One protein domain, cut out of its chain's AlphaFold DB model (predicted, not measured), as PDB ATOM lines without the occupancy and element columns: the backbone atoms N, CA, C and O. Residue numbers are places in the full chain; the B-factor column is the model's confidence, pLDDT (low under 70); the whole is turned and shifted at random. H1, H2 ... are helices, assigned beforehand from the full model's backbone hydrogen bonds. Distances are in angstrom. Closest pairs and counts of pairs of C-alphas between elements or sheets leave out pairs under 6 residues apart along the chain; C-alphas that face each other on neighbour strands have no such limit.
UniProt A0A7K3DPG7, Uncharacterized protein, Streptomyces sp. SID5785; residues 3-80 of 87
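What this domain is: This is residues 3 to 80 of the 87 residues of an uncharacterized protein of Streptomyces sp. SID5785 (UniProt A0A7K3DPG7). Little of this domain is regular: looping chain builds a body with the short helix H1 at one end, and the long helix H2 sticks out from it as a free arm. The printed part has 78 residues with two named helices, H1 then H2, and no named strand; the class is all helix, though the named elements hold only 31 residues. It is only just extended, close to loose, with a radius of gyration of the C-alphas of 17.4 A and spans of 47 by 33 by 23 A.

How they stand to each other: Look first at H1, residues 6 to 15, then pass 43 residues of long link to H2, residues 59 to 79; the two helices are apart. Residues 54 to 80 stand free. In H1 and H2 every O i to N i+4 pair is within hydrogen-bond range.

Where its parts are: Find C-alpha 6 at (232.204, 168.069, 204.954); from there H1 runs 14.1 A to C-alpha 15. H2 runs 30.3 A from C-alpha 59 at (222.756, 159.161, 189.124) to C-alpha 79 at (212.218, 133.772, 201.807).

The domain as a whole: The two C-alphas farthest apart, those of Thr 33 and Ser 78, are 48.5 A apart. The printed part has no cut. In the B-factor column, pLDDT is under 70 at residues 16 to 17 and 52 to 55.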
ATOM      1  N   CYS A   3     225.943 168.888 210.600       74.44
ATOM      2  CA  CYS A   3     227.041 169.644 210.007       74.44
ATOM      3  C   CYS A   3     226.751 169.819 208.514       74.44
ATOM      4  O   CYS A   3     226.207 168.919 207.880       74.44
ATOM      5  N   THR A   4     227.063 170.988 207.962       73.94
ATOM      6  CA  THR A   4     226.833 171.316 206.541       73.94
ATOM      7  C   THR A   4     228.144 171.458 205.766       73.94
ATOM      8  O   THR A   4     228.132 171.463 204.537       73.94
ATOM      9  N   ASP A   5     229.275 171.531 206.473       79.12
ATOM     10  CA  ASP A   5     230.623 171.473 205.915       79.12
ATOM     11  C   ASP A   5     231.189 170.043 206.048       79.12
ATOM     12  O   ASP A   5     231.354 169.549 207.170       79.12
ATOM     13  N   PRO A   6     231.538 169.371 204.933       77.25
ATOM     14  CA  PRO A   6     232.204 168.069 204.954       77.25
ATOM     15  C   PRO A   6     233.447 168.006 205.849       77.25
ATOM     16  O   PRO A   6     233.717 166.961 206.443       77.25
ATOM     17  N   ALA A   7     234.217 169.096 205.949       81.50
ATOM     18  CA  ALA A   7     235.420 169.137 206.776       81.50
ATOM     19  C   ALA A   7     235.083 169.122 208.276       81.50
ATOM     20  O   ALA A   7     235.749 168.434 209.051       81.50
ATOM     21  N   GLU A   8     234.017 169.819 208.676       79.19
ATOM     22  CA  GLU A   8     233.501 169.813 210.047       79.19
ATOM     23  C   GLU A   8     232.966 168.424 210.427       79.19
ATOM     24  O   GLU A   8     233.305 167.891 211.484       79.19
ATOM     25  N   CYS A   9     232.206 167.778 209.538       77.00
ATOM     26  CA  CYS A   9     231.727 166.414 209.777       77.00
ATOM     27  C   CYS A   9     232.873 165.411 209.904       77.00
ATOM     28  O   CYS A   9     232.854 164.552 210.787       77.00
ATOM     29  N   LEU A  10     233.887 165.521 209.040       79.12
ATOM     30  CA  LEU A  10     235.071 164.667 209.103       79.12
ATOM     31  C   LEU A  10     235.842 164.874 210.414       79.12
ATOM     32  O   LEU A  10     236.331 163.905 210.996       79.12
ATOM     33  N   TYR A  11     235.921 166.110 210.913       81.62
ATOM     34  CA  TYR A  11     236.487 166.388 212.231       81.62
ATOM     35  C   TYR A  11     235.712 165.660 213.339       81.62
ATOM     36  O   TYR A  11     236.325 164.955 214.135       81.62
ATOM     37  N   PHE A  12     234.379 165.737 213.370       76.31
ATOM     38  CA  PHE A  12     233.590 165.017 214.379       76.31
ATOM     39  C   PHE A  12     233.715 163.491 214.258       76.31
ATOM     40  O   PHE A  12     233.906 162.823 215.272       76.31
ATOM     41  N   LEU A  13     233.714 162.950 213.033       74.44
ATOM     42  CA  LEU A  13     233.932 161.519 212.756       74.44
ATOM     43  C   LEU A  13     235.303 161.006 213.206       74.44
ATOM     44  O   LEU A  13     235.463 159.809 213.416       74.44
ATOM     45  N   THR A  14     236.302 161.883 213.301       78.12
ATOM     46  CA  THR A  14     237.667 161.507 213.703       78.12
ATOM     47  C   THR A  14     237.983 161.860 215.157       78.12
ATOM     48  O   THR A  14     238.862 161.242 215.755       78.12
ATOM     49  N   LYS A  15     237.264 162.824 215.744       78.81
ATOM     50  CA  LYS A  15     237.384 163.245 217.149       78.81
ATOM     51  C   LYS A  15     236.793 162.212 218.111       78.81
ATOM     52  O   LYS A  15     237.332 162.015 219.198       78.81
ATOM     53  N   SER A  16     235.686 161.582 217.738       69.88
ATOM     54  CA  SER A  16     235.047 160.508 218.497       69.88
ATOM     55  C   SER A  16     234.860 159.296 217.604       69.88
ATOM     56  O   SER A  16     234.961 159.390 216.384       69.88
ATOM     57  N   VAL A  17     234.630 158.130 218.206       68.62
ATOM     58  CA  VAL A  17     234.642 156.871 217.460       68.62
ATOM     59  C   VAL A  17     233.567 156.904 216.348       68.62
ATOM     60  O   VAL A  17     233.739 156.228 215.336       68.62
ATOM     61  N   TRP A  18     232.442 157.613 216.557       70.25
ATOM     62  CA  TRP A  18     231.234 157.538 215.715       70.25
ATOM     63  C   TRP A  18     230.625 158.917 215.354       70.25
ATOM     64  O   TRP A  18     229.473 158.970 214.944       70.25
ATOM     65  N   ALA A  19     231.364 160.035 215.455       79.19
ATOM     66  CA  ALA A  19     230.787 161.396 215.381       79.19
ATOM     67  C   ALA A  19     229.665 161.623 216.407       79.19
ATOM     68  O   ALA A  19     228.612 162.184 216.099       79.19
ATOM     69  N   ASP A  20     229.901 161.172 217.635       87.12
ATOM     70  CA  ASP A  20     228.954 161.292 218.736       87.12
ATOM     71  C   ASP A  20     228.491 162.741 218.920       87.12
ATOM     72  O   ASP A  20     229.278 163.690 218.902       87.12
ATOM     73  N   CYS A  21     227.191 162.912 219.133       86.69
ATOM     74  CA  CYS A  21     226.628 164.193 219.503       86.69
ATOM     75  C   CYS A  21     227.144 164.588 220.886       86.69
ATOM     76  O   CYS A  21     226.758 163.980 221.883       86.69
ATOM     77  N   ASP A  22     227.962 165.642 220.940       86.88
ATOM     78  CA  ASP A  22     228.555 166.155 222.182       86.88
ATOM     79  C   ASP A  22     227.480 166.497 223.242       86.88
ATOM     80  O   ASP A  22     227.730 166.374 224.437       86.88
ATOM     81  N   THR A  23     226.260 166.873 222.828       87.06
ATOM     82  CA  THR A  23     225.152 167.205 223.745       87.06
ATOM     83  C   THR A  23     224.592 165.995 224.487       87.06
ATOM     84  O   THR A  23     224.211 166.123 225.642       87.06
ATOM     85  N   CYS A  24     224.504 164.831 223.841       89.94
ATOM     86  CA  CYS A  24     223.965 163.618 224.468       89.94
ATOM     87  C   CYS A  24     225.007 162.505 224.607       89.94
ATOM     88  O   CYS A  24     224.636 161.363 224.868       89.94
ATOM     89  N   ALA A  25     226.289 162.822 224.405       88.88
ATOM     90  CA  ALA A  25     227.417 161.894 224.447       88.88
ATOM     91  C   ALA A  25     227.170 160.594 223.655       88.88
ATOM     92  O   ALA A  25     227.421 159.498 224.151       88.88
ATOM     93  N   GLY A  26     226.609 160.706 222.448       88.25
ATOM     94  CA  GLY A  26     226.353 159.538 221.596       88.25
ATOM     95  C   GLY A  26     225.054 158.782 221.896       88.25
ATOM     96  O   GLY A  26     224.662 157.903 221.136       88.25
ATOM     97  N   THR A  27     224.350 159.104 222.985       91.19
ATOM     98  CA  THR A  27     223.238 158.265 223.468       91.19
ATOM     99  C   THR A  27     221.939 158.445 222.682       91.19
ATOM    100  O   THR A  27     221.111 157.540 222.644       91.19
ATOM    101  N   GLY A  28     221.726 159.628 222.101       90.69
ATOM    102  CA  GLY A  28     220.463 160.015 221.464       90.69
ATOM    103  C   GLY A  28     219.353 160.415 222.446       90.69
ATOM    104  O   GLY A  28     218.362 161.017 222.030       90.69
ATOM    105  N   TRP A  29     219.523 160.173 223.743       93.81
ATOM    106  CA  TRP A  29     218.527 160.487 224.765       93.81
ATOM    107  C   TRP A  29     218.669 161.925 225.262       93.81
ATOM    108  O   TRP A  29     219.751 162.515 225.227       93.81
ATOM    109  N   ALA A  30     217.552 162.516 225.670       90.88
ATOM    110  CA  ALA A  30     217.563 163.795 226.361       90.88
ATOM    111  C   ALA A  30     217.861 163.614 227.855       90.88
ATOM    112  O   ALA A  30     217.729 162.519 228.397       90.88
ATOM    113  N   GLU A  31     218.228 164.708 228.519       84.38
ATOM    114  CA  GLU A  31     218.331 164.755 229.978       84.38
ATOM    115  C   GLU A  31     216.950 164.596 230.633       84.38
ATOM    116  O   GLU A  31     215.933 164.980 230.052       84.38
ATOM    117  N   ASP A  32     216.918 164.103 231.874       80.88
ATOM    118  CA  ASP A  32     215.685 163.802 232.622       80.88
ATOM    119  C   ASP A  32     214.736 165.006 232.791       80.88
ATOM    120  O   ASP A  32     213.549 164.847 233.065       80.88
ATOM    121  N   THR A  33     215.243 166.228 232.621       82.62
ATOM    122  CA  THR A  33     214.473 167.476 232.709       82.62
ATOM    123  C   THR A  33     213.847 167.914 231.380       82.62
ATOM    124  O   THR A  33     213.185 168.951 231.323       82.62
ATOM    125  N   SER A  34     214.065 167.170 230.295       83.00
ATOM    126  CA  SER A  34     213.540 167.473 228.963       83.00
ATOM    127  C   SER A  34     212.092 167.005 228.793       83.00
ATOM    128  O   SER A  34     211.715 165.909 229.196       83.00
ATOM    129  N   ALA A  35     211.279 167.808 228.101       87.56
ATOM    130  CA  ALA A  35     209.917 167.427 227.715       87.56
ATOM    131  C   ALA A  35     209.869 166.345 226.612       87.56
ATOM    132  O   ALA A  35     208.828 165.729 226.393       87.56
ATOM    133  N   SER A  36     210.980 166.130 225.900       90.06
ATOM    134  CA  SER A  36     211.148 165.084 224.883       90.06
ATOM    135  C   SER A  36     212.105 164.011 225.398       90.06
ATOM    136  O   SER A  36     213.146 164.386 225.939       90.06
ATOM    137  N   PRO A  37     211.837 162.709 225.167       89.94
ATOM    138  CA  PRO A  37     212.777 161.642 225.513       89.94
ATOM    139  C   PRO A  37     214.030 161.657 224.625       89.94
ATOM    140  O   PRO A  37     215.078 161.156 225.019       89.94
ATOM    141  N   PHE A  38     213.940 162.241 223.430       93.88
ATOM    142  CA  PHE A  38     215.044 162.299 222.478       93.88
ATOM    143  C   PHE A  38     215.782 163.625 222.562       93.88
ATOM    144  O   PHE A  38     215.158 164.686 222.684       93.88
ATOM    145  N   CYS A  39     217.106 163.557 222.433       91.19
ATOM    146  CA  CYS A  39     217.974 164.718 222.356       91.19
ATOM    147  C   CYS A  39     217.515 165.624 221.207       91.19
ATOM    148  O   CYS A  39     217.546 165.226 220.043       91.19
ATOM    149  N   GLY A  40     217.120 166.860 221.524       86.38
ATOM    150  CA  GLY A  40     216.639 167.818 220.523       86.38
ATOM    151  C   GLY A  40     217.709 168.234 219.510       86.38
ATOM    152  O   GLY A  40     217.382 168.663 218.410       86.38
ATOM    153  N   VAL A  41     218.989 168.065 219.856       86.25
ATOM    154  CA  VAL A  41     220.111 168.420 218.986       86.25
ATOM    155  C   VAL A  41     220.278 167.376 217.885       86.25
ATOM    156  O   VAL A  41     220.210 167.727 216.710       86.25
ATOM    157  N   CYS A  42     220.523 166.107 218.218       87.06
ATOM    158  CA  CYS A  42     220.691 165.027 217.229       87.06
ATOM    159  C   CYS A  42     219.379 164.330 216.841       87.06
ATOM    160  O   CYS A  42     219.394 163.342 216.115       87.06
ATOM    161  N   THR A  43     218.234 164.813 217.326       89.19
ATOM    162  CA  THR A  43     216.906 164.243 217.041       89.19
ATOM    163  C   THR A  43     216.801 162.743 217.339       89.19
ATOM    164  O   THR A  43     216.060 162.021 216.680       89.19
ATOM    165  N   GLY A  44     217.556 162.262 218.331       88.62
ATOM    166  CA  GLY A  44     217.559 160.855 218.733       88.62
ATOM    167  C   GLY A  44     218.599 159.963 218.055       88.62
ATOM    168  O   GLY A  44     218.766 158.834 218.500       88.62
ATOM    169  N   SER A  45     219.333 160.433 217.038       88.44
ATOM    170  CA  SER A  45     220.329 159.590 216.352       88.44
ATOM    171  C   SER A  45     221.554 159.285 217.217       88.44
ATOM    172  O   SER A  45     222.243 158.300 216.982       88.44
ATOM    173  N   GLY A  46     221.837 160.146 218.201       89.12
ATOM    174  CA  GLY A  46     223.078 160.107 218.971       89.12
ATOM    175  C   GLY A  46     224.277 160.671 218.212       89.12
ATOM    176  O   GLY A  46     225.320 160.866 218.818       89.12
ATOM    177  N   LEU A  47     224.136 161.017 216.929       87.88
ATOM    178  CA  LEU A  47     225.244 161.383 216.050       87.88
ATOM    179  C   LEU A  47     225.128 162.828 215.542       87.88
ATOM    180  O   LEU A  47     224.041 163.416 215.484       87.88
ATOM    181  N   ILE A  48     226.263 163.405 215.153       82.81
ATOM    182  CA  ILE A  48     226.336 164.613 214.329       82.81
ATOM    183  C   ILE A  48     226.308 164.178 212.865       82.81
ATOM    184  O   ILE A  48     227.327 163.826 212.276       82.81
ATOM    185  N   GLU A  49     225.109 164.151 212.292       75.25
ATOM    186  CA  GLU A  49     224.911 163.733 210.905       75.25
ATOM    187  C   GLU A  49     225.336 164.839 209.933       75.25
ATOM    188  O   GLU A  49     225.094 166.025 210.178       75.25
ATOM    189  N   TYR A  50     225.937 164.449 208.810       72.38
ATOM    190  CA  TYR A  50     226.130 165.362 207.690       72.38
ATOM    191  C   TYR A  50     224.780 165.622 207.027       72.38
ATOM    192  O   TYR A  50     224.115 164.689 206.575       72.38
ATOM    193  N   ASP A  51     224.379 166.885 206.987       71.25
ATOM    194  CA  ASP A  51     223.206 167.347 206.253       71.25
ATOM    195  C   ASP A  51     223.698 168.258 205.150       71.25
ATOM    196  O   ASP A  51     223.830 169.475 205.290       71.25
ATOM    197  N   GLU A  52     224.042 167.623 204.040       64.94
ATOM    198  CA  GLU A  52     224.172 168.337 202.790       64.94
ATOM    199  C   GLU A  52     222.794 168.899 202.441       64.94
ATOM    200  O   GLU A  52     221.822 168.152 202.303       64.94
ATOM    201  N   ALA A  53     222.713 170.230 202.304       64.31
ATOM    202  CA  ALA A  53     221.520 170.908 201.810       64.31
ATOM    203  C   ALA A  53     220.962 170.122 200.615       64.31
ATOM    204  O   ALA A  53     221.768 169.726 199.770       64.31
ATOM    205  N   PRO A  54     219.637 169.883 200.535       62.56
ATOM    206  CA  PRO A  54     219.049 168.894 199.639       62.56
ATOM    207  C   PRO A  54     219.499 169.130 198.198       62.56
ATOM    208  O   PRO A  54     218.966 169.968 197.472       62.56
ATOM    209  N   GLY A  55     220.534 168.395 197.811       67.38
ATOM    210  CA  GLY A  55     221.089 168.376 196.477       67.38
ATOM    211  C   GLY A  55     220.412 167.280 195.665       67.38
ATOM    212  O   GLY A  55     219.851 166.332 196.227       67.38
ATOM    213  N   PRO A  56     220.447 167.365 194.329       76.25
ATOM    214  CA  PRO A  56     219.986 166.265 193.505       76.25
ATOM    215  C   PRO A  56     220.813 165.011 193.821       76.25
ATOM    216  O   PRO A  56     222.042 165.018 193.725       76.25
ATOM    217  N   VAL A  57     220.133 163.921 194.182       80.12
ATOM    218  CA  VAL A  57     220.772 162.617 194.388       80.12
ATOM    219  C   VAL A  57     221.500 162.223 193.103       80.12
ATOM    220  O   VAL A  57     220.907 162.203 192.022       80.12
ATOM    221  N   SER A  58     222.798 161.920 193.204       86.50
ATOM    222  CA  SER A  58     223.603 161.609 192.018       86.50
ATOM    223  C   SER A  58     223.052 160.388 191.253       86.50
ATOM    224  O   SER A  58     222.572 159.434 191.878       86.50
ATOM    225  N   PRO A  59     223.186 160.326 189.910       91.44
ATOM    226  CA  PRO A  59     222.756 159.161 189.124       91.44
ATOM    227  C   PRO A  59     223.373 157.835 189.603       91.44
ATOM    228  O   PRO A  59     222.740 156.777 189.544       91.44
ATOM    229  N   VAL A  60     224.603 157.891 190.130       92.19
ATOM    230  CA  VAL A  60     225.302 156.736 190.709       92.19
ATOM    231  C   VAL A  60     224.637 156.289 192.012       92.19
ATOM    232  O   VAL A  60     224.415 155.092 192.199       92.19
ATOM    233  N   ALA A  61     224.279 157.222 192.898       86.88
ATOM    234  CA  ALA A  61     223.552 156.911 194.127       86.88
ATOM    235  C   ALA A  61     222.165 156.317 193.828       86.88
ATOM    236  O   ALA A  61     221.811 155.287 194.405       86.88
ATOM    237  N   CYS A  62     221.436 156.866 192.848       90.19
ATOM    238  CA  CYS A  62     220.172 156.294 192.370       90.19
ATOM    239  C   CYS A  62     220.345 154.854 191.859       90.19
ATOM    240  O   CYS A  62     219.546 153.976 192.181       90.19
ATOM    241  N   SER A  63     221.421 154.590 191.112       92.38
ATOM    242  CA  SER A  63     221.727 153.246 190.600       92.38
ATOM    243  C   SER A  63     222.023 152.248 191.728       92.38
ATOM    244  O   SER A  63     221.527 151.120 191.703       92.38
ATOM    245  N   ARG A  64     222.785 152.662 192.753       95.12
ATOM    246  CA  ARG A  64     223.055 151.845 193.955       95.12
ATOM    247  C   ARG A  64     221.776 151.542 194.733       95.12
ATOM    248  O   ARG A  64     221.568 150.400 195.139       95.12
ATOM    249  N   HIS A  65     220.911 152.542 194.899       91.88
ATOM    250  CA  HIS A  65     219.614 152.373 195.547       91.88
ATOM    251  C   HIS A  65     218.743 151.358 194.791       91.88
ATOM    252  O   HIS A  65     218.273 150.392 195.391       91.88
ATOM    253  N   ALA A  66     218.601 151.504 193.469       93.56
ATOM    254  CA  ALA A  66     217.829 150.577 192.640       93.56
ATOM    255  C   ALA A  66     218.361 149.136 192.718       93.56
ATOM    256  O   ALA A  66     217.582 148.193 192.873       93.56
ATOM    257  N   PHE A  67     219.685 148.959 192.672       96.00
ATOM    258  CA  PHE A  67     220.314 147.651 192.860       96.00
ATOM    259  C   PHE A  67     219.945 147.035 194.214       96.00
ATOM    260  O   PHE A  67     219.540 145.873 194.273       96.00
ATOM    261  N   GLN A  68     220.038 147.811 195.295       95.31
ATOM    262  CA  GLN A  68     219.777 147.298 196.633       95.31
ATOM    263  C   GLN A  68     218.298 146.967 196.851       95.31
ATOM    264  O   GLN A  68     217.991 145.910 197.403       95.31
ATOM    265  N   VAL A  69     217.384 147.799 196.345       95.00
ATOM    266  CA  VAL A  69     215.943 147.505 196.342       95.00
ATOM    267  C   VAL A  69     215.662 146.196 195.604       95.00
ATOM    268  O   VAL A  69     214.953 145.337 196.127       95.00
ATOM    269  N   ASN A  70     216.255 145.992 194.425       94.38
ATOM    270  CA  ASN A  70     216.074 144.755 193.660       94.38
ATOM    271  C   ASN A  70     216.637 143.531 194.391       94.38
ATOM    272  O   ASN A  70     215.988 142.487 194.426       94.38
ATOM    273  N   ARG A  71     217.806 143.663 195.027       93.88
ATOM    274  CA  ARG A  71     218.392 142.599 195.850       93.88
ATOM    275  C   ARG A  71     217.474 142.220 197.012       93.88
ATOM    276  O   ARG A  71     217.239 141.035 197.234       93.88
ATOM    277  N   VAL A  72     216.947 143.203 197.742       91.56
ATOM    278  CA  VAL A  72     216.029 142.961 198.867       91.56
ATOM    279  C   VAL A  72     214.730 142.322 198.377       91.56
ATOM    280  O   VAL A  72     214.285 141.341 198.963       91.56
ATOM    281  N   ARG A  73     214.161 142.799 197.264       90.06
ATOM    282  CA  ARG A  73     212.974 142.186 196.646       90.06
ATOM    283  C   ARG A  73     213.203 140.719 196.292       90.06
ATOM    284  O   ARG A  73     212.350 139.893 196.599       90.06
ATOM    285  N   ALA A  74     214.351 140.386 195.703       89.31
ATOM    286  CA  ALA A  74     214.692 139.003 195.375       89.31
ATOM    287  C   ALA A  74     214.793 138.121 196.632       89.31
ATOM    288  O   ALA A  74     214.243 137.023 196.651       89.31
ATOM    289  N   LEU A  75     215.429 138.622 197.698       90.38
ATOM    290  CA  LEU A  75     215.528 137.917 198.981       90.38
ATOM    291  C   LEU A  75     214.160 137.715 199.645       90.38
ATOM    292  O   LEU A  75     213.892 136.652 200.202       90.38
ATOM    293  N   LEU A  76     213.279 138.715 199.590       87.25
ATOM    294  CA  LEU A  76     211.929 138.602 200.139       87.25
ATOM    295  C   LEU A  76     211.085 137.611 199.336       87.25
ATOM    296  O   LEU A  76     210.422 136.773 199.936       87.25
ATOM    297  N   ALA A  77     211.175 137.633 198.006       84.94
ATOM    298  CA  ALA A  77     210.494 136.664 197.152       84.94
ATOM    299  C   ALA A  77     210.969 135.222 197.410       84.94
ATOM    300  O   ALA A  77     210.159 134.298 197.387       84.94
ATOM    301  N   SER A  78     212.262 135.023 197.695       81.81
ATOM    302  CA  SER A  78     212.803 133.691 197.994       81.81
ATOM    303  C   SER A  78     212.499 133.201 199.412       81.81
ATOM    304  O   SER A  78     212.469 131.996 199.638       81.81
ATOM    305  N   THR A  79     212.315 134.112 200.372       81.88
ATOM    306  CA  THR A  79     212.218 133.772 201.807       81.88
ATOM    307  C   THR A  79     210.782 133.836 202.333       81.88
ATOM    308  O   THR A  79     210.406 133.055 203.202       81.88
ATOM    309  N   CYS A  80     209.961 134.737 201.794       72.25
ATOM    310  CA  CYS A  80     208.601 135.029 202.246       72.25
ATOM    311  C   CYS A  80     207.673 135.250 201.032       72.25
ATOM    312  O   CYS A  80     207.255 136.383 200.779       72.25
TER     313      CYS A  80